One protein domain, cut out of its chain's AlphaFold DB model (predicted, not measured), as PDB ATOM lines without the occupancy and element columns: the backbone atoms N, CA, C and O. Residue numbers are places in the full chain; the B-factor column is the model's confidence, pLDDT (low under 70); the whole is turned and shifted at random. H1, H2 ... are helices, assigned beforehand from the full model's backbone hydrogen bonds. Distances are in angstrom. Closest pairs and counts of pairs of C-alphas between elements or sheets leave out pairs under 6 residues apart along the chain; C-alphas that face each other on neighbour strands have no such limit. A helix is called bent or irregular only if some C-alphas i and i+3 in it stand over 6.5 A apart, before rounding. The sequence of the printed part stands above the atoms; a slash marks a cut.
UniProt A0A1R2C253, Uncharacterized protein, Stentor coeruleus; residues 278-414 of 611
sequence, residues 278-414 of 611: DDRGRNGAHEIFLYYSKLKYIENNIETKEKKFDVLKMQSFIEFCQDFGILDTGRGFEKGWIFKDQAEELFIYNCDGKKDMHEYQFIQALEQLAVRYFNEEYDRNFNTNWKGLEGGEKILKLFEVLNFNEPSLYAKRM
ATOM      1  N   ASP A 278      47.898  89.129 -27.232       78.00
ATOM      2  CA  ASP A 278      49.097  89.241 -28.069       78.00
ATOM      3  C   ASP A 278      49.978  90.431 -27.668       78.00
ATOM      4  O   ASP A 278      51.131  90.237 -27.295       78.00
ATOM      5  N   ASP A 279      49.437  91.652 -27.626       76.25
ATOM      6  CA  ASP A 279      50.241  92.830 -27.281       76.25
ATOM      7  C   ASP A 279      50.831  92.754 -25.864       76.25
ATOM      8  O   ASP A 279      51.960  93.186 -25.631       76.25
ATOM      9  N   ARG A 280      50.088  92.190 -24.899       81.00
ATOM     10  CA  ARG A 280      50.610  91.959 -23.540       81.00
ATOM     11  C   ARG A 280      51.729  90.927 -23.546       81.00
ATOM     12  O   ARG A 280      52.742  91.148 -22.892       81.00
ATOM     13  N   GLY A 281      51.558  89.839 -24.292       84.81
ATOM     14  CA  GLY A 281      52.582  88.813 -24.456       84.81
ATOM     15  C   GLY A 281      53.848  89.348 -25.129       84.81
ATOM     16  O   GLY A 281      54.946  89.101 -24.636       84.81
ATOM     17  N   ARG A 282      53.709  90.160 -26.185       87.06
ATOM     18  CA  ARG A 282      54.831  90.816 -26.879       87.06
ATOM     19  C   ARG A 282      55.541  91.841 -26.001       87.06
ATOM     20  O   ARG A 282      56.767  91.848 -25.965       87.06
ATOM     21  N   ASN A 283      54.802  92.655 -25.247       84.44
ATOM     22  CA  ASN A 283      55.400  93.581 -24.281       84.44
ATOM     23  C   ASN A 283      56.145  92.834 -23.165       84.44
ATOM     24  O   ASN A 283      57.246  93.231 -22.791       84.44
ATOM     25  N   GLY A 284      55.595  91.723 -22.669       86.56
ATOM     26  CA  GLY A 284      56.301  90.854 -21.728       86.56
ATOM     27  C   GLY A 284      57.575  90.261 -22.328       86.56
ATOM     28  O   GLY A 284      58.626  90.297 -21.692       86.56
ATOM     29  N   ALA A 285      57.518  89.785 -23.576       89.62
ATOM     30  CA  ALA A 285      58.688  89.294 -24.304       89.62
ATOM     31  C   ALA A 285      59.769  90.378 -24.457       89.62
ATOM     32  O   ALA A 285      60.947  90.092 -24.255       89.62
ATOM     33  N   HIS A 286      59.373  91.620 -24.747       90.19
ATOM     34  CA  HIS A 286      60.271  92.775 -24.793       90.19
ATOM     35  C   HIS A 286      60.950  93.027 -23.437       90.19
ATOM     36  O   HIS A 286      62.172  93.156 -23.360       90.19
ATOM     37  N   GLU A 287      60.189  93.046 -22.340       86.31
ATOM     38  CA  GLU A 287      60.757  93.232 -20.999       86.31
ATOM     39  C   GLU A 287      61.721  92.101 -20.612       86.31
ATOM     40  O   GLU A 287      62.780  92.355 -20.029       86.31
ATOM     41  N   ILE A 288      61.385  90.862 -20.979       89.50
ATOM     42  CA  ILE A 288      62.247  89.690 -20.805       89.50
ATOM     43  C   ILE A 288      63.542  89.851 -21.601       89.50
ATOM     44  O   ILE A 288      64.624  89.679 -21.038       89.50
ATOM     45  N   PHE A 289      63.451  90.224 -22.877       90.25
ATOM     46  CA  PHE A 289      64.614  90.483 -23.720       90.25
ATOM     47  C   PHE A 289      65.548  91.505 -23.062       90.25
ATOM     48  O   PHE A 289      66.717  91.205 -22.816       90.25
ATOM     49  N   LEU A 290      65.015  92.663 -22.662       87.06
ATOM     50  CA  LEU A 290      65.795  93.707 -21.998       87.06
ATOM     51  C   LEU A 290      66.445  93.226 -20.696       87.06
ATOM     52  O   LEU A 290      67.561  93.643 -20.380       87.06
ATOM     53  N   TYR A 291      65.762  92.378 -19.926       87.25
ATOM     54  CA  TYR A 291      66.307  91.805 -18.697       87.25
ATOM     55  C   TYR A 291      67.546  90.944 -18.981       87.25
ATOM     56  O   TYR A 291      68.608  91.187 -18.405       87.25
ATOM     57  N   TYR A 292      67.452  89.987 -19.907       86.56
ATOM     58  CA  TYR A 292      68.573  89.095 -20.222       86.56
ATOM     59  C   TYR A 292      69.694  89.805 -20.998       86.56
ATOM     60  O   TYR A 292      70.866  89.489 -20.798       86.56
ATOM     61  N   SER A 293      69.378  90.835 -21.788       84.81
ATOM     62  CA  SER A 293      70.374  91.724 -22.403       84.81
ATOM     63  C   SER A 293      71.183  92.518 -21.374       84.81
ATOM     64  O   SER A 293      72.345  92.850 -21.621       84.81
ATOM     65  N   LYS A 294      70.610  92.808 -20.197       79.81
ATOM     66  CA  LYS A 294      71.290  93.535 -19.115       79.81
ATOM     67  C   LYS A 294      72.254  92.669 -18.307       79.81
ATOM     68  O   LYS A 294      73.277  93.201 -17.882       79.81
ATOM     69  N   LEU A 295      71.981  91.370 -18.120       71.00
ATOM     70  CA  LEU A 295      72.724  90.484 -17.198       71.00
ATOM     71  C   LEU A 295      74.251  90.539 -17.374       71.00
ATOM     72  O   LEU A 295      74.986  90.656 -16.395       71.00
ATOM     73  N   LYS A 296      74.736  90.573 -18.618       63.56
ATOM     74  CA  LYS A 296      76.173  90.627 -18.918       63.56
ATOM     75  C   LYS A 296      76.858  91.914 -18.431       63.56
ATOM     76  O   LYS A 296      78.055  91.905 -18.147       63.56
ATOM     77  N   TYR A 297      76.144  93.034 -18.365       60.00
ATOM     78  CA  TYR A 297      76.735  94.313 -17.960       60.00
ATOM     79  C   TYR A 297      76.963  94.385 -16.452       60.00
ATOM     80  O   TYR A 297      77.970  94.939 -16.019       60.00
ATOM     81  N   ILE A 298      76.076  93.764 -15.670       59.09
ATOM     82  CA  ILE A 298      76.219  93.692 -14.211       59.09
ATOM     83  C   ILE A 298      77.340  92.725 -13.832       59.09
ATOM     84  O   ILE A 298      78.122  93.030 -12.942       59.09
ATOM     85  N   GLU A 299      77.475  91.592 -14.531       56.91
ATOM     86  CA  GLU A 299      78.529  90.612 -14.227       56.91
ATOM     87  C   GLU A 299      79.950  91.128 -14.475       56.91
ATOM     88  O   GLU A 299      80.886  90.645 -13.846       56.91
ATOM     89  N   ASN A 300      80.119  92.126 -15.345       54.25
ATOM     90  CA  ASN A 300      81.431  92.691 -15.659       54.25
ATOM     91  C   ASN A 300      81.796  93.932 -14.819       54.25
ATOM     92  O   ASN A 300      82.822  94.542 -15.103       54.25
ATOM     93  N   ASN A 301      80.991  94.329 -13.816       50.22
ATOM     94  CA  ASN A 301      81.220  95.531 -12.987       50.22
ATOM     95  C   ASN A 301      81.526  96.805 -13.802       50.22
ATOM     96  O   ASN A 301      82.266  97.683 -13.364       50.22
ATOM     97  N   ILE A 302      80.964  96.924 -15.009       49.97
ATOM     98  CA  ILE A 302      81.164  98.111 -15.839       49.97
ATOM     99  C   ILE A 302      80.070  99.111 -15.471       49.97
ATOM    100  O   ILE A 302      79.017  99.169 -16.106       49.97
ATOM    101  N   GLU A 303      80.322  99.922 -14.444       50.06
ATOM    102  CA  GLU A 303      79.645 101.210 -14.325       50.06
ATOM    103  C   GLU A 303      80.042 102.037 -15.543       50.06
ATOM    104  O   GLU A 303      81.214 102.362 -15.698       50.06
ATOM    105  N   THR A 304      79.116 102.326 -16.461       42.50
ATOM    106  CA  THR A 304      79.196 103.511 -17.337       42.50
ATOM    107  C   THR A 304      78.023 103.610 -18.314       42.50
ATOM    108  O   THR A 304      77.776 102.701 -19.102       42.50
ATOM    109  N   LYS A 305      77.401 104.800 -18.290       41.72
ATOM    110  CA  LYS A 305      76.796 105.578 -19.393       41.72
ATOM    111  C   LYS A 305      75.839 104.847 -20.340       41.72
ATOM    112  O   LYS A 305      76.292 104.025 -21.119       41.72
ATOM    113  N   GLU A 306      74.562 105.252 -20.324       43.62
ATOM    114  CA  GLU A 306      73.526 105.124 -21.378       43.62
ATOM    115  C   GLU A 306      73.841 104.166 -22.551       43.62
ATOM    116  O   GLU A 306      73.836 104.554 -23.719       43.62
ATOM    117  N   LYS A 307      74.127 102.891 -22.266       50.47
ATOM    118  CA  LYS A 307      74.299 101.884 -23.312       50.47
ATOM    119  C   LYS A 307      72.926 101.344 -23.661       50.47
ATOM    120  O   LYS A 307      72.167 100.933 -22.785       50.47
ATOM    121  N   LYS A 308      72.610 101.376 -24.953       56.16
ATOM    122  CA  LYS A 308      71.377 100.803 -25.476       56.16
ATOM    123  C   LYS A 308      71.441  99.279 -25.323       56.16
ATOM    124  O   LYS A 308      72.391  98.646 -25.788       56.16
ATOM    125  N   PHE A 309      70.488  98.708 -24.590       66.06
ATOM    126  CA  PHE A 309      70.402  97.270 -24.326       66.06
ATOM    127  C   PHE A 309      69.705  96.580 -25.499       66.06
ATOM    128  O   PHE A 309      68.577  96.117 -25.373       66.06
ATOM    129  N   ASP A 310      70.382  96.550 -26.645       76.50
ATOM    130  CA  ASP A 310      69.733  96.223 -27.922       76.50
ATOM    131  C   ASP A 310      70.046  94.798 -28.405       76.50
ATOM    132  O   ASP A 310      69.644  94.416 -29.507       76.50
ATOM    133  N   VAL A 311      70.810  94.018 -27.624       84.81
ATOM    134  CA  VAL A 311      71.370  92.733 -28.065       84.81
ATOM    135  C   VAL A 311      71.399  91.687 -26.953       84.81
ATOM    136  O   VAL A 311      71.691  91.988 -25.795       84.81
ATOM    137  N   LEU A 312      71.136  90.439 -27.321       87.31
ATOM    138  CA  LEU A 312      71.134  89.243 -26.490       87.31
ATOM    139  C   LEU A 312      72.189  88.248 -27.012       87.31
ATOM    140  O   LEU A 312      72.300  88.003 -28.213       87.31
ATOM    141  N   LYS A 313      72.987  87.672 -26.108       87.69
ATOM    142  CA  LYS A 313      74.000  86.650 -26.429       87.69
ATOM    143  C   LYS A 313      73.441  85.240 -26.220       87.69
ATOM    144  O   LYS A 313      72.508  85.056 -25.444       87.69
ATOM    145  N   MET A 314      74.091  84.247 -26.832       89.44
ATOM    146  CA  MET A 314      73.734  82.826 -26.717       89.44
ATOM    147  C   MET A 314      73.530  82.393 -25.262       89.44
ATOM    148  O   MET A 314      72.481  81.871 -24.910       89.44
ATOM    149  N   GLN A 315      74.513  82.658 -24.400       86.81
ATOM    150  CA  GLN A 315      74.460  82.251 -22.996       86.81
ATOM    151  C   GLN A 315      73.223  82.818 -22.277       86.81
ATOM    152  O   GLN A 315      72.518  82.080 -21.599       86.81
ATOM    153  N   SER A 316      72.905  84.093 -22.511       89.06
ATOM    154  CA  SER A 316      71.725  84.756 -21.946       89.06
ATOM    155  C   SER A 316      70.411  84.193 -22.502       89.06
ATOM    156  O   SER A 316      69.427  84.106 -21.775       89.06
ATOM    157  N   PHE A 317      70.386  83.764 -23.769       91.06
ATOM    158  CA  PHE A 317      69.237  83.069 -24.356       91.06
ATOM    159  C   PHE A 317      69.011  81.685 -23.734       91.06
ATOM    160  O   PHE A 317      67.878  81.305 -23.438       91.06
ATOM    161  N   ILE A 318      70.088  80.932 -23.504       90.12
ATOM    162  CA  ILE A 318      70.023  79.623 -22.849       90.12
ATOM    163  C   ILE A 318      69.587  79.771 -21.388       90.12
ATOM    164  O   ILE A 318      68.740  79.003 -20.936       90.12
ATOM    165  N   GLU A 319      70.089  80.778 -20.670       87.94
ATOM    166  CA  GLU A 319      69.644  81.113 -19.309       87.94
ATOM    167  C   GLU A 319      68.160  81.472 -19.263       87.94
ATOM    168  O   GLU A 319      67.437  80.957 -18.414       87.94
ATOM    169  N   PHE A 320      67.676  82.269 -20.219       91.69
ATOM    170  CA  PHE A 320      66.245  82.510 -20.396       91.69
ATOM    171  C   PHE A 320      65.468  81.191 -20.543       91.69
ATOM    172  O   PHE A 320      64.495  80.958 -19.823       91.69
ATOM    173  N   CYS A 321      65.917  80.289 -21.418       90.69
ATOM    174  CA  CYS A 321      65.243  79.006 -21.616       90.69
ATOM    175  C   CYS A 321      65.254  78.134 -20.342       90.69
ATOM    176  O   CYS A 321      64.309  77.383 -20.094       90.69
ATOM    177  N   GLN A 322      66.293  78.234 -19.511       87.50
ATOM    178  CA  GLN A 322      66.379  77.523 -18.231       87.50
ATOM    179  C   GLN A 322      65.440  78.115 -17.176       87.50
ATOM    180  O   GLN A 322      64.651  77.382 -16.580       87.50
ATOM    181  N   ASP A 323      65.491  79.430 -16.966       86.44
ATOM    182  CA  ASP A 323      64.704  80.136 -15.947       86.44
ATOM    183  C   ASP A 323      63.193  79.971 -16.161       86.44
ATOM    184  O   ASP A 323      62.417  79.885 -15.204       86.44
ATOM    185  N   PHE A 324      62.776  79.883 -17.423       87.81
ATOM    186  CA  PHE A 324      61.379  79.704 -17.800       87.81
ATOM    187  C   PHE A 324      60.923  78.240 -17.860       87.81
ATOM    188  O   PHE A 324      59.746  78.006 -18.141       87.81
ATOM    189  N   GLY A 325      61.800  77.275 -17.559       83.12
ATOM    190  CA  GLY A 325      61.470  75.845 -17.581       83.12
ATOM    191  C   GLY A 325      61.217  75.308 -18.992       83.12
ATOM    192  O   GLY A 325      60.439  74.375 -19.177       83.12
ATOM    193  N   ILE A 326      61.827  75.928 -20.005       88.44
ATOM    194  CA  ILE A 326      61.712  75.497 -21.403       88.44
ATOM    195  C   ILE A 326      62.642  74.306 -21.660       88.44
ATOM    196  O   ILE A 326      62.246  73.359 -22.346       88.44
ATOM    197  N   LEU A 327      63.863  74.352 -21.111       85.62
ATOM    198  CA  LEU A 327      64.862  73.306 -21.326       85.62
ATOM    199  C   LEU A 327      64.579  72.046 -20.517       85.62
ATOM    200  O   LEU A 327      64.347  72.116 -19.308       85.62
ATOM    201  N   ASP A 328      64.692  70.888 -21.166       77.44
ATOM    202  CA  ASP A 328      64.768  69.616 -20.460       77.44
ATOM    203  C   ASP A 328      66.116  69.525 -19.736       77.44
ATOM    204  O   ASP A 328      67.182  69.435 -20.351       77.44
ATOM    205  N   THR A 329      66.075  69.597 -18.408       66.38
ATOM    206  CA  THR A 329      67.272  69.490 -17.567       66.38
ATOM    207  C   THR A 329      67.501  68.068 -17.054       66.38
ATOM    208  O   THR A 329      68.475  67.835 -16.331       66.38
ATOM    209  N   GLY A 330      66.624  67.113 -17.394       59.22
ATOM    210  CA  GLY A 330      66.717  65.712 -16.972       59.22
ATOM    211  C   GLY A 330      66.665  65.489 -15.454       59.22
ATOM    212  O   GLY A 330      66.890  64.371 -14.992       59.22
ATOM    213  N   ARG A 331      66.400  66.532 -14.650       49.41
ATOM    214  CA  ARG A 331      66.371  66.483 -13.183       49.41
ATOM    215  C   ARG A 331      65.060  67.062 -12.651       49.41
ATOM    216  O   ARG A 331      64.928  68.270 -12.504       49.41
ATOM    217  N   GLY A 332      64.130  66.185 -12.274       49.25
ATOM    218  CA  GLY A 332      62.914  66.543 -11.535       49.25
ATOM    219  C   GLY A 332      61.608  66.430 -12.328       49.25
ATOM    220  O   GLY A 332      61.594  66.078 -13.501       49.25
ATOM    221  N   PHE A 333      60.499  66.690 -11.627       41.88
ATOM    222  CA  PHE A 333      59.113  66.491 -12.079       41.88
ATOM    223  C   PHE A 333      58.631  67.489 -13.152       41.88
ATOM    224  O   PHE A 333      57.593  67.260 -13.764       41.88
ATOM    225  N   GLU A 334      59.379  68.565 -13.413       52.91
ATOM    226  CA  GLU A 334      59.111  69.504 -14.508       52.91
ATOM    227  C   GLU A 334      60.021  69.154 -15.692       52.91
ATOM    228  O   GLU A 334      61.156  69.621 -15.785       52.91
ATOM    229  N   LYS A 335      59.541  68.284 -16.588       57.06
ATOM    230  CA  LYS A 335      60.212  68.055 -17.872       57.06
ATOM    231  C   LYS A 335      60.076  69.318 -18.719       57.06
ATOM    232  O   LYS A 335      58.962  69.698 -19.082       57.06
ATOM    233  N   GLY A 336      61.199  69.955 -19.032       60.03
ATOM    234  CA  GLY A 336      61.244  70.851 -20.182       60.03
ATOM    235  C   GLY A 336      61.095  70.043 -21.470       60.03
ATOM    236  O   GLY A 336      61.266  68.827 -21.478       60.03
ATOM    237  N   TRP A 337      60.729  70.713 -22.556       75.12
ATOM    238  CA  TRP A 337      60.298  70.054 -23.798       75.12
ATOM    239  C   TRP A 337      61.277  70.238 -24.953       75.12
ATOM    240  O   TRP A 337      61.067  69.718 -26.047       75.12
ATOM    241  N   ILE A 338      62.336  71.007 -24.709       84.12
ATOM    242  CA  ILE A 338      63.349  71.365 -25.692       84.12
ATOM    243  C   ILE A 338      64.719  71.055 -25.103       84.12
ATOM    244  O   ILE A 338      65.010  71.400 -23.960       84.12
ATOM    245  N   PHE A 339      65.581  70.406 -25.881       85.38
ATOM    246  CA  PHE A 339      66.952  70.131 -25.451       85.38
ATOM    247  C   PHE A 339      67.827  71.382 -25.568       85.38
ATOM    248  O   PHE A 339      67.581  72.257 -26.397       85.38
ATOM    249  N   LYS A 340      68.896  71.451 -24.768       87.94
ATOM    250  CA  LYS A 340      69.854  72.568 -24.810       87.94
ATOM    251  C   LYS A 340      70.396  72.807 -26.224       87.94
ATOM    252  O   LYS A 340      70.348  73.939 -26.694       87.94
ATOM    253  N   ASP A 341      70.787  71.746 -26.924       87.62
ATOM    254  CA  ASP A 341      71.314  71.824 -28.293       87.62
ATOM    255  C   ASP A 341      70.284  72.417 -29.270       87.62
ATOM    256  O   ASP A 341      70.619  73.233 -30.121       87.62
ATOM    257  N   GLN A 342      68.998  72.097 -29.094       88.31
ATOM    258  CA  GLN A 342      67.922  72.662 -29.914       88.31
ATOM    259  C   GLN A 342      67.707  74.157 -29.647       88.31
ATOM    260  O   GLN A 342      67.353  74.896 -30.564       88.31
ATOM    261  N   ALA A 343      67.899  74.615 -28.408       88.94
ATOM    262  CA  ALA A 343      67.855  76.038 -28.088       88.94
ATOM    263  C   ALA A 343      69.078  76.785 -28.652       88.94
ATOM    264  O   ALA A 343      68.937  77.903 -29.147       88.94
ATOM    265  N   GLU A 344      70.257  76.158 -28.654       90.81
ATOM    266  CA  GLU A 344      71.457  76.713 -29.294       90.81
ATOM    267  C   GLU A 344      71.285  76.823 -30.818       90.81
ATOM    268  O   GLU A 344      71.593  77.860 -31.407       90.81
ATOM    269  N   GLU A 345      70.713  75.803 -31.462       90.56
ATOM    270  CA  GLU A 345      70.343  75.854 -32.881       90.56
ATOM    271  C   GLU A 345      69.379  77.004 -33.188       90.56
ATOM    272  O   GLU A 345      69.592  77.740 -34.152       90.56
ATOM    273  N   LEU A 346      68.331  77.177 -32.369       91.62
ATOM    274  CA  LEU A 346      67.368  78.271 -32.526       91.62
ATOM    275  C   LEU A 346      68.049  79.633 -32.422       91.62
ATOM    276  O   LEU A 346      67.745  80.532 -33.206       91.62
ATOM    277  N   PHE A 347      68.995  79.792 -31.499       92.06
ATOM    278  CA  PHE A 347      69.756  81.028 -31.409       92.06
ATOM    279  C   PHE A 347      70.597  81.255 -32.666       92.06
ATOM    280  O   PHE A 347      70.487  82.311 -33.286       92.06
ATOM    281  N   ILE A 348      71.400  80.265 -33.079       90.19
ATOM    282  CA  ILE A 348      72.285  80.362 -34.255       90.19
ATOM    283  C   ILE A 348      71.495  80.681 -35.523       90.19
ATOM    284  O   ILE A 348      71.974  81.452 -36.351       90.19
ATOM    285  N   TYR A 349      70.307  80.097 -35.674       90.56
ATOM    286  CA  TYR A 349      69.459  80.298 -36.843       90.56
ATOM    287  C   TYR A 349      68.908  81.725 -36.946       90.56
ATOM    288  O   TYR A 349      68.763  82.239 -38.052       90.56
ATOM    289  N   ASN A 350      68.616  82.370 -35.812       87.56
ATOM    290  CA  ASN A 350      67.940  83.671 -35.786       87.56
ATOM    291  C   ASN A 350      68.883  84.866 -35.559       87.56
ATOM    292  O   ASN A 350      68.440  85.997 -35.708       87.56
ATOM    293  N   CYS A 351      70.153  84.662 -35.198       87.19
ATOM    294  CA  CYS A 351      71.076  85.755 -34.868       87.19
ATOM    295  C   CYS A 351      71.984  86.186 -36.032       87.19
ATOM    296  O   CYS A 351      72.431  85.373 -36.847       87.19
ATOM    297  N   ASP A 352      72.343  87.471 -36.056       73.50
ATOM    298  CA  ASP A 352      73.277  88.001 -37.046       73.50
ATOM    299  C   ASP A 352      74.712  87.579 -36.721       73.50
ATOM    300  O   ASP A 352      75.192  87.651 -35.581       73.50
ATOM    301  N   GLY A 353      75.420  87.083 -37.739       69.00
ATOM    302  CA  GLY A 353      76.822  86.678 -37.612       69.00
ATOM    303  C   GLY A 353      77.084  85.613 -36.535       69.00
ATOM    304  O   GLY A 353      78.219  85.499 -36.069       69.00
ATOM    305  N   LYS A 354      76.054  84.850 -36.128       67.62
ATOM    306  CA  LYS A 354      76.100  83.805 -35.086       67.62
ATOM    307  C   LYS A 354      76.483  84.287 -33.678       67.62
ATOM    308  O   LYS A 354      76.908  83.479 -32.851       67.62
ATOM    309  N   LYS A 355      76.406  85.591 -33.396       78.06
ATOM    310  CA  LYS A 355      76.943  86.162 -32.144       78.06
ATOM    311  C   LYS A 355      75.948  86.989 -31.355       78.06
ATOM    312  O   LYS A 355      76.086  87.038 -30.132       78.06
ATOM    313  N   ASP A 356      75.018  87.645 -32.033       84.81
ATOM    314  CA  ASP A 356      74.228  88.735 -31.478       84.81
ATOM    315  C   ASP A 356      72.784  88.644 -31.963       84.81
ATOM    316  O   ASP A 356      72.532  88.627 -33.165       84.81
ATOM    317  N   MET A 357      71.851  88.537 -31.018       87.44
ATOM    318  CA  MET A 357      70.417  88.456 -31.282       87.44
ATOM    319  C   MET A 357      69.737  89.757 -30.855       87.44
ATOM    320  O   MET A 357      69.762  90.122 -29.681       87.44
ATOM    321  N   HIS A 358      69.114  90.450 -31.795       90.00
ATOM    322  CA  HIS A 358      68.286  91.625 -31.550       90.00
ATOM    323  C   HIS A 358      66.858  91.238 -31.148       90.00
ATOM    324  O   HIS A 358      66.438  90.092 -31.298       90.00
ATOM    325  N   GLU A 359      66.077  92.201 -30.667       87.81
ATOM    326  CA  GLU A 359      64.726  91.949 -30.154       87.81
ATOM    327  C   GLU A 359      63.806  91.257 -31.173       87.81
ATOM    328  O   GLU A 359      63.163  90.260 -30.855       87.81
ATOM    329  N   TYR A 360      63.766  91.731 -32.421       88.94
ATOM    330  CA  TYR A 360      62.917  91.108 -33.442       88.94
ATOM    331  C   TYR A 360      63.328  89.651 -33.727       88.94
ATOM    332  O   TYR A 360      62.467  88.807 -33.962       88.94
ATOM    333  N   GLN A 361      64.628  89.344 -33.654       90.94
ATOM    334  CA  GLN A 361      65.172  87.991 -33.815       90.94
ATOM    335  C   GLN A 361      64.830  87.112 -32.616       90.94
ATOM    336  O   GLN A 361      64.563  85.924 -32.775       90.94
ATOM    337  N   PHE A 362      64.793  87.694 -31.418       92.25
ATOM    338  CA  PHE A 362      64.320  87.012 -30.223       92.25
ATOM    339  C   PHE A 362      62.842  86.629 -30.348       92.25
ATOM    340  O   PHE A 362      62.489  85.484 -30.080       92.25
ATOM    341  N   ILE A 363      61.983  87.526 -30.847       90.94
ATOM    342  CA  ILE A 363      60.573  87.200 -31.122       90.94
ATOM    343  C   ILE A 363      60.449  86.086 -32.175       90.94
ATOM    344  O   ILE A 363      59.700  85.134 -31.965       90.94
ATOM    345  N   GLN A 364      61.232  86.135 -33.257       91.31
ATOM    346  CA  GLN A 364      61.271  85.060 -34.264       91.31
ATOM    347  C   GLN A 364      61.750  83.724 -33.678       91.31
ATOM    348  O   GLN A 364      61.208  82.661 -33.997       91.31
ATOM    349  N   ALA A 365      62.735  83.763 -32.781       92.44
ATOM    350  CA  ALA A 365      63.191  82.582 -32.065       92.44
ATOM    351  C   ALA A 365      62.077  82.008 -31.178       92.44
ATOM    352  O   ALA A 365      61.920  80.792 -31.147       92.44
ATOM    353  N   LEU A 366      61.259  82.844 -30.520       93.94
ATOM    354  CA  LEU A 366      60.093  82.402 -29.741       93.94
ATOM    355  C   LEU A 366      58.989  81.786 -30.612       93.94
ATOM    356  O   LEU A 366      58.379  80.797 -30.209       93.94
ATOM    357  N   GLU A 367      58.747  82.317 -31.811       92.00
ATOM    358  CA  GLU A 367      57.814  81.723 -32.780       92.00
ATOM    359  C   GLU A 367      58.242  80.300 -33.164       92.00
ATOM    360  O   GLU A 367      57.448  79.358 -33.110       92.00
ATOM    361  N   GLN A 368      59.522  80.114 -33.489       91.75
ATOM    362  CA  GLN A 368      60.074  78.798 -33.818       91.75
ATOM    363  C   GLN A 368      60.138  77.876 -32.595       91.75
ATOM    364  O   GLN A 368      59.884  76.674 -32.708       91.75
ATOM    365  N   LEU A 369      60.433  78.437 -31.422       92.88
ATOM    366  CA  LEU A 369      60.399  77.733 -30.146       92.88
ATOM    367  C   LEU A 369      59.000  77.175 -29.888       92.88
ATOM    368  O   LEU A 369      58.885  75.999 -29.573       92.88
ATOM    369  N   ALA A 370      57.941  77.965 -30.090       91.44
ATOM    370  CA  ALA A 370      56.559  77.529 -29.892       91.44
ATOM    371  C   ALA A 370      56.200  76.322 -30.778       91.44
ATOM    372  O   ALA A 370      55.531  75.392 -30.329       91.44
ATOM    373  N   VAL A 371      56.693  76.297 -32.022       89.56
ATOM    374  CA  VAL A 371      56.508  75.159 -32.938       89.56
ATOM    375  C   VAL A 371      57.205  73.896 -32.426       89.56
ATOM    376  O   VAL A 371      56.631  72.815 -32.539       89.56
ATOM    377  N   ARG A 372      58.414  74.020 -31.863       89.06
ATOM    378  CA  ARG A 372      59.165  72.881 -31.300       89.06
ATOM    379  C   ARG A 372      58.615  72.428 -29.940       89.06
ATOM    380  O   ARG A 372      58.621  71.234 -29.656       89.06
ATOM    381  N   TYR A 373      58.131  73.369 -29.130       88.00
ATOM    382  CA  TYR A 373      57.652  73.153 -27.764       88.00
ATOM    383  C   TYR A 373      56.317  72.394 -27.735       88.00
ATOM    384  O   TYR A 373      56.168  71.429 -26.989       88.00
ATOM    385  N   PHE A 374      55.356  72.778 -28.584       89.38
ATOM    386  CA  PHE A 374      54.053  72.110 -28.681       89.38
ATOM    387  C   PHE A 374      54.101  70.926 -29.654       89.38
ATOM    388  O   PHE A 374      53.652  71.013 -30.800       89.38
ATOM    389  N   ASN A 375      54.673  69.814 -29.192       85.94
ATOM    390  CA  ASN A 375      54.796  68.563 -29.942       85.94
ATOM    391  C   ASN A 375      53.741  67.512 -29.515       85.94
ATOM    392  O   ASN A 375      52.905  67.756 -28.647       85.94
ATOM    393  N   GLU A 376      53.764  66.322 -30.130       85.44
ATOM    394  CA  GLU A 376      52.818  65.232 -29.800       85.44
ATOM    395  C   GLU A 376      52.932  64.745 -28.354       85.44
ATOM    396  O   GLU A 376      51.991  64.179 -27.806       85.44
ATOM    397  N   GLU A 377      54.104  64.877 -27.747       83.69
ATOM    398  CA  GLU A 377      54.329  64.450 -26.373       83.69
ATOM    399  C   GLU A 377      53.749  65.467 -25.383       83.69
ATOM    400  O   GLU A 377      53.089  65.061 -24.428       83.69
ATOM    401  N   TYR A 378      53.874  66.768 -25.670       85.75
ATOM    402  CA  TYR A 378      53.196  67.828 -24.922       85.75
ATOM    403  C   TYR A 378      51.676  67.626 -24.936       85.75
ATOM    404  O   TYR A 378      51.045  67.572 -23.881       85.75
ATOM    405  N   ASP A 379      51.096  67.430 -26.125       86.31
ATOM    406  CA  ASP A 379      49.652  67.225 -26.283       86.31
ATOM    407  C   ASP A 379      49.148  65.973 -25.556       86.31
ATOM    408  O   ASP A 379      48.086  66.006 -24.930       86.31
ATOM    409  N   ARG A 380      49.931  64.886 -25.563       85.94
ATOM    410  CA  ARG A 380      49.610  63.667 -24.803       85.94
ATOM    411  C   ARG A 380      49.660  63.886 -23.292       85.94
ATOM    412  O   ARG A 380      48.788  63.377 -22.593       85.94
ATOM    413  N   ASN A 381      50.640  64.636 -22.791       83.31
ATOM    414  CA  ASN A 381      50.820  64.826 -21.350       83.31
ATOM    415  C   ASN A 381      49.822  65.822 -20.743       83.31
ATOM    416  O   ASN A 381      49.449  65.662 -19.582       83.31
ATOM    417  N   PHE A 382      49.364  66.815 -21.510       81.81
ATOM    418  CA  PHE A 382      48.426  67.841 -21.036       81.81
ATOM    419  C   PHE A 382      47.004  67.702 -21.594       81.81
ATOM    420  O   PHE A 382      46.141  68.515 -21.267       81.81
ATOM    421  N   ASN A 383      46.739  66.666 -22.398       82.38
ATOM    422  CA  ASN A 383      45.459  66.442 -23.072       82.38
ATOM    423  C   ASN A 383      45.006  67.672 -23.886       82.38
ATOM    424  O   ASN A 383      43.861  68.124 -23.803       82.38
ATOM    425  N   THR A 384      45.940  68.235 -24.654       87.06
ATOM    426  CA  THR A 384      45.726  69.385 -25.540       87.06
ATOM    427  C   THR A 384      45.804  68.968 -27.009       87.06
ATOM    428  O   THR A 384      46.143  67.835 -27.338       87.06
ATOM    429  N   ASN A 385      45.451  69.882 -27.915       87.19
ATOM    430  CA  ASN A 385      45.644  69.718 -29.361       87.19
ATOM    431  C   ASN A 385      46.394  70.934 -29.928       87.19
ATOM    432  O   ASN A 385      45.969  71.563 -30.897       87.19
ATOM    433  N   TRP A 386      47.452  71.350 -29.234       89.00
ATOM    434  CA  TRP A 386      48.201  72.566 -29.537       89.00
ATOM    435  C   TRP A 386      49.270  72.349 -30.603       89.00
ATOM    436  O   TRP A 386      49.636  73.294 -31.304       89.00
ATOM    437  N   LYS A 387      49.701  71.103 -30.834       88.00
ATOM    438  CA  LYS A 387      50.557  70.750 -31.971       88.00
ATOM    439  C   LYS A 387      49.896  71.089 -33.308       88.00
ATOM    440  O   LYS A 387      50.589  71.512 -34.235       88.00
ATOM    441  N   GLY A 388      48.579  70.910 -33.411       83.81
ATOM    442  CA  GLY A 388      47.804  71.171 -34.626       83.81
ATOM    443  C   GLY A 388      47.530  72.649 -34.919       83.81
ATOM    444  O   GLY A 388      47.029  72.951 -35.997       83.81
ATOM    445  N   LEU A 389      47.847  73.556 -33.989       88.31
ATOM    446  CA  LEU A 389      47.581  74.988 -34.142       88.31
ATOM    447  C   LEU A 389      48.518  75.651 -35.161       88.31
ATOM    448  O   LEU A 389      49.654  75.208 -35.386       88.31
ATOM    449  N   GLU A 390      48.054  76.757 -35.740       84.69
ATOM    450  CA  GLU A 390      48.872  77.603 -36.609       84.69
ATOM    451  C   GLU A 390      49.958  78.344 -35.808       84.69
ATOM    452  O   GLU A 390      49.848  78.536 -34.595       84.69
ATOM    453  N   GLY A 391      51.031  78.782 -36.479       78.81
ATOM    454  CA  GLY A 391      52.185  79.414 -35.818       78.81
ATOM    455  C   GLY A 391      51.818  80.630 -34.957       78.81
ATOM    456  O   GLY A 391      52.310  80.762 -33.836       78.81
ATOM    457  N   GLY A 392      50.889  81.463 -35.437       79.62
ATOM    458  CA  GLY A 392      50.388  82.628 -34.700       79.62
ATOM    459  C   GLY A 392      49.590  82.269 -33.442       79.62
ATOM    460  O   GLY A 392      49.653  82.979 -32.448       79.62
ATOM    461  N   GLU A 393      48.883  81.143 -33.423       84.31
ATOM    462  CA  GLU A 393      48.168  80.689 -32.223       84.31
ATOM    463  C   GLU A 393      49.117  80.006 -31.234       84.31
ATOM    464  O   GLU A 393      48.981  80.165 -30.018       84.31
ATOM    465  N   LYS A 394      50.129  79.295 -31.748       89.75
ATOM    466  CA  LYS A 394      51.175  78.672 -30.932       89.75
ATOM    467  C   LYS A 394      51.972  79.699 -30.145       89.75
ATOM    468  O   LYS A 394      52.200  79.478 -28.962       89.75
ATOM    469  N   ILE A 395      52.364  80.824 -30.744       91.62
ATOM    470  CA  ILE A 395      53.088  81.861 -29.991       91.62
ATOM    471  C   ILE A 395      52.226  82.435 -28.856       91.62
ATOM    472  O   ILE A 395      52.723  82.613 -27.745       91.62
ATOM    473  N   LEU A 396      50.919  82.622 -29.067       88.38
ATOM    474  CA  LEU A 396      50.016  83.072 -28.004       88.38
ATOM    475  C   LEU A 396      49.909  82.032 -26.885       88.38
ATOM    476  O   LEU A 396      50.005  82.380 -25.709       88.38
ATOM    477  N   LYS A 397      49.796  80.743 -27.223       90.69
ATOM    478  CA  LYS A 397      49.834  79.672 -26.217       90.69
ATOM    479  C   LYS A 397      51.162  79.605 -25.481       90.69
ATOM    480  O   LYS A 397      51.172  79.370 -24.277       90.69
ATOM    481  N   LEU A 398      52.272  79.884 -26.158       91.56
ATOM    482  CA  LEU A 398      53.572  79.981 -25.509       91.56
ATOM    483  C   LEU A 398      53.600  81.145 -24.508       91.56
ATOM    484  O   LEU A 398      54.015  80.950 -23.367       91.56
ATOM    485  N   PHE A 399      53.101  82.327 -24.884       92.38
ATOM    486  CA  PHE A 399      52.986  83.467 -23.968       92.38
ATOM    487  C   PHE A 399      52.117  83.150 -22.749       92.38
ATOM    488  O   PHE A 399      52.459  83.564 -21.643       92.38
ATOM    489  N   GLU A 400      51.039  82.386 -22.929       88.81
ATOM    490  CA  GLU A 400      50.158  81.929 -21.849       88.81
ATOM    491  C   GLU A 400      50.889  80.979 -20.889       88.81
ATOM    492  O   GLU A 400      50.973  81.246 -19.691       88.81
ATOM    493  N   VAL A 401      51.504  79.911 -21.408       88.31
ATOM    494  CA  VAL A 401      52.226  78.902 -20.605       88.31
ATOM    495  C   VAL A 401      53.401  79.519 -19.842       88.31
ATOM    496  O   VAL A 401      53.655  79.208 -18.670       88.31
ATOM    497  N   LEU A 402      54.122  80.430 -20.495       88.62
ATOM    498  CA  LEU A 402      55.266  81.118 -19.907       88.62
ATOM    499  C   LEU A 402      54.871  82.345 -19.072       88.62
ATOM    500  O   LEU A 402      55.723  82.905 -18.382       88.62
ATOM    501  N   ASN A 403      53.583  82.703 -19.050       88.06
ATOM    502  CA  ASN A 403      53.002  83.839 -18.330       88.06
ATOM    503  C   ASN A 403      53.587  85.202 -18.729       88.06
ATOM    504  O   ASN A 403      53.754  86.074 -17.881       88.06
ATOM    505  N   PHE A 404      53.904  85.405 -20.010       88.38
ATOM    506  CA  PHE A 404      54.456  86.667 -20.528       88.38
ATOM    507  C   PHE A 404      53.451  87.821 -20.449       88.38
ATOM    508  O   PHE A 404      53.823  88.985 -20.415       88.38
ATOM    509  N   ASN A 405      52.163  87.510 -20.379       81.00
ATOM    510  CA  ASN A 405      51.088  88.478 -20.222       81.00
ATOM    511  C   ASN A 405      50.998  89.085 -18.807       81.00
ATOM    512  O   ASN A 405      50.262  90.059 -18.626       81.00
ATOM    513  N   GLU A 406      51.700  88.526 -17.813       81.44
ATOM    514  CA  GLU A 406      51.630  88.959 -16.414       81.44
ATOM    515  C   GLU A 406      53.005  89.318 -15.822       81.44
ATOM    516  O   GLU A 406      53.753  88.425 -15.405       81.44
ATOM    517  N   PRO A 407      53.307  90.624 -15.656       81.44
ATOM    518  CA  PRO A 407      54.575  91.102 -15.097       81.44
ATOM    519  C   PRO A 407      54.973  90.486 -13.766       81.44
ATOM    520  O   PRO A 407      56.125  90.110 -13.557       81.44
ATOM    521  N   SER A 408      54.013  90.306 -12.863       78.75
ATOM    522  CA  SER A 408      54.256  89.692 -11.560       78.75
ATOM    523  C   SER A 408      54.655  88.218 -11.632       78.75
ATOM    524  O   SER A 408      55.264  87.721 -10.683       78.75
ATOM    525  N   LEU A 409      54.288  87.500 -12.698       81.75
ATOM    526  CA  LEU A 409      54.567  86.073 -12.845       81.75
ATOM    527  C   LEU A 409      55.896  85.831 -13.552       81.75
ATOM    528  O   LEU A 409      56.725  85.099 -13.009       81.75
ATOM    529  N   TYR A 410      56.146  86.473 -14.697       83.38
ATOM    530  CA  TYR A 410      57.431  86.299 -15.378       83.38
ATOM    531  C   TYR A 410      58.596  86.899 -14.578       83.38
ATOM    532  O   TYR A 410      59.669  86.299 -14.535       83.38
ATOM    533  N   ALA A 411      58.384  87.985 -13.822       81.94
ATOM    534  CA  ALA A 411      59.416  88.533 -12.938       81.94
ATOM    535  C   ALA A 411      59.811  87.576 -11.796       81.94
ATOM    536  O   ALA A 411      60.930  87.641 -11.297       81.94
ATOM    537  N   LYS A 412      58.921  86.661 -11.373       81.06
ATOM    538  CA  LYS A 412      59.267  85.607 -10.396       81.06
ATOM    539  C   LYS A 412      60.143  84.510 -11.005       81.06
ATOM    540  O   LYS A 412      60.870  83.852 -10.265       81.06
ATOM    541  N   ARG A 413      60.043  84.288 -12.321       79.12
ATOM    542  CA  ARG A 413      60.835  83.286 -13.054       79.12
ATOM    543  C   ARG A 413      62.242  83.789 -13.377       79.12
ATOM    544  O   ARG A 413      63.172  82.993 -13.361       79.12
ATOM    545  N   MET A 414      62.409  85.097 -13.562       82.38
ATOM    546  CA  MET A 414      63.706  85.773 -13.695       82.38
ATOM    547  C   MET A 414      64.502  85.706 -12.378       82.38
ATOM    548  O   MET A 414      64.483  86.625 -11.556       82.38
TER     549      MET A 414
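This is residues 278 to 414 of the 611 residues of an uncharacterized protein of Stentor coeruleus (UniProt A0A1R2C253). One long helix, H1, runs along one side of a pile of crossed helices: H6, H4 and H2 meet it one after another along its length at steep angles, and H3 packs on H2 and H4 away from H1. Short H5 lies at one far end of the long axis, residues 298 to 306 stick out at the other, and short H7 lies near H1 and H2. The printed part has 137 residues with seven named helices, H1 to H7 in chain order, and no named strand; the class is all helix. It is compact, with a radius of gyration of the C-alphas of 15.1 A, yet elongated in outline, spanning 50 by 31 by 29 A.

H1, residues 278 to 299, touches H2, residues 314 to 323, with residues 292 to 296 alone; the closest C-alphas, of Tyr 292 and Ser 316, are 5.6 A apart, at a steep tilt of 62 degrees, opposite ways. H1 touches H4, residues 359 to 373, with residues 285 to 289 alone, Phe 289 and Glu 359 having the closest C-alphas at 6.6 A; the steep tilt of 69 degrees is only just short of about perpendicular. H1 touches H6, residues 391 to 402, with residues 278 to 281 alone, the closest C-alphas being those of Gly 281 and Phe 399 at 5.4 A. H4 and H6 touch about perpendicular, at 89 degrees, with C-alphas 367 and 395 closest at 5.5 A. H3, residues 340 to 350, forms a helical hairpin with H4, closest at C-alphas 350 and 361, 5.5 A apart, and touches H2, closest at C-alphas 314 and 347, 6.4 A apart. H1 and H3 are apart. H7, residues 407 to 413, is close to but not clearly touching H1, with C-alphas 284 and 407 closest at 6.9 A. H5, residues 376 to 382, touches no helix; it and H4 meet only through their link. Every O i to N i+4 pair is within hydrogen-bond range in H2, H3, H4 and H5, against 15 of 18 in H1, 7 of 8 in H6 and 2 of 3 in H7.

H1 begins at C-alpha 278, (49.097, 89.241, -28.069), and is 32.6 A long; it is irregular, but only just, with C-alphas 293 and 296 6.9 A apart. H4 measures 20.2 A, H6 16.3 A, H3 15.7 A and H2 14.3 A. H5 and H7 have seven residues each, H7 ending at C-alpha 413, (60.835, 83.286, -13.054).

The C-alphas farthest apart, of Thr 304 and Asn 383, are 50.4 A apart. The printed part has no cut. The links H1 to H2 and H2 to H3 are long. The pLDDT is under 70 at residues 296 to 309, 329 to 336 and 353 to 354.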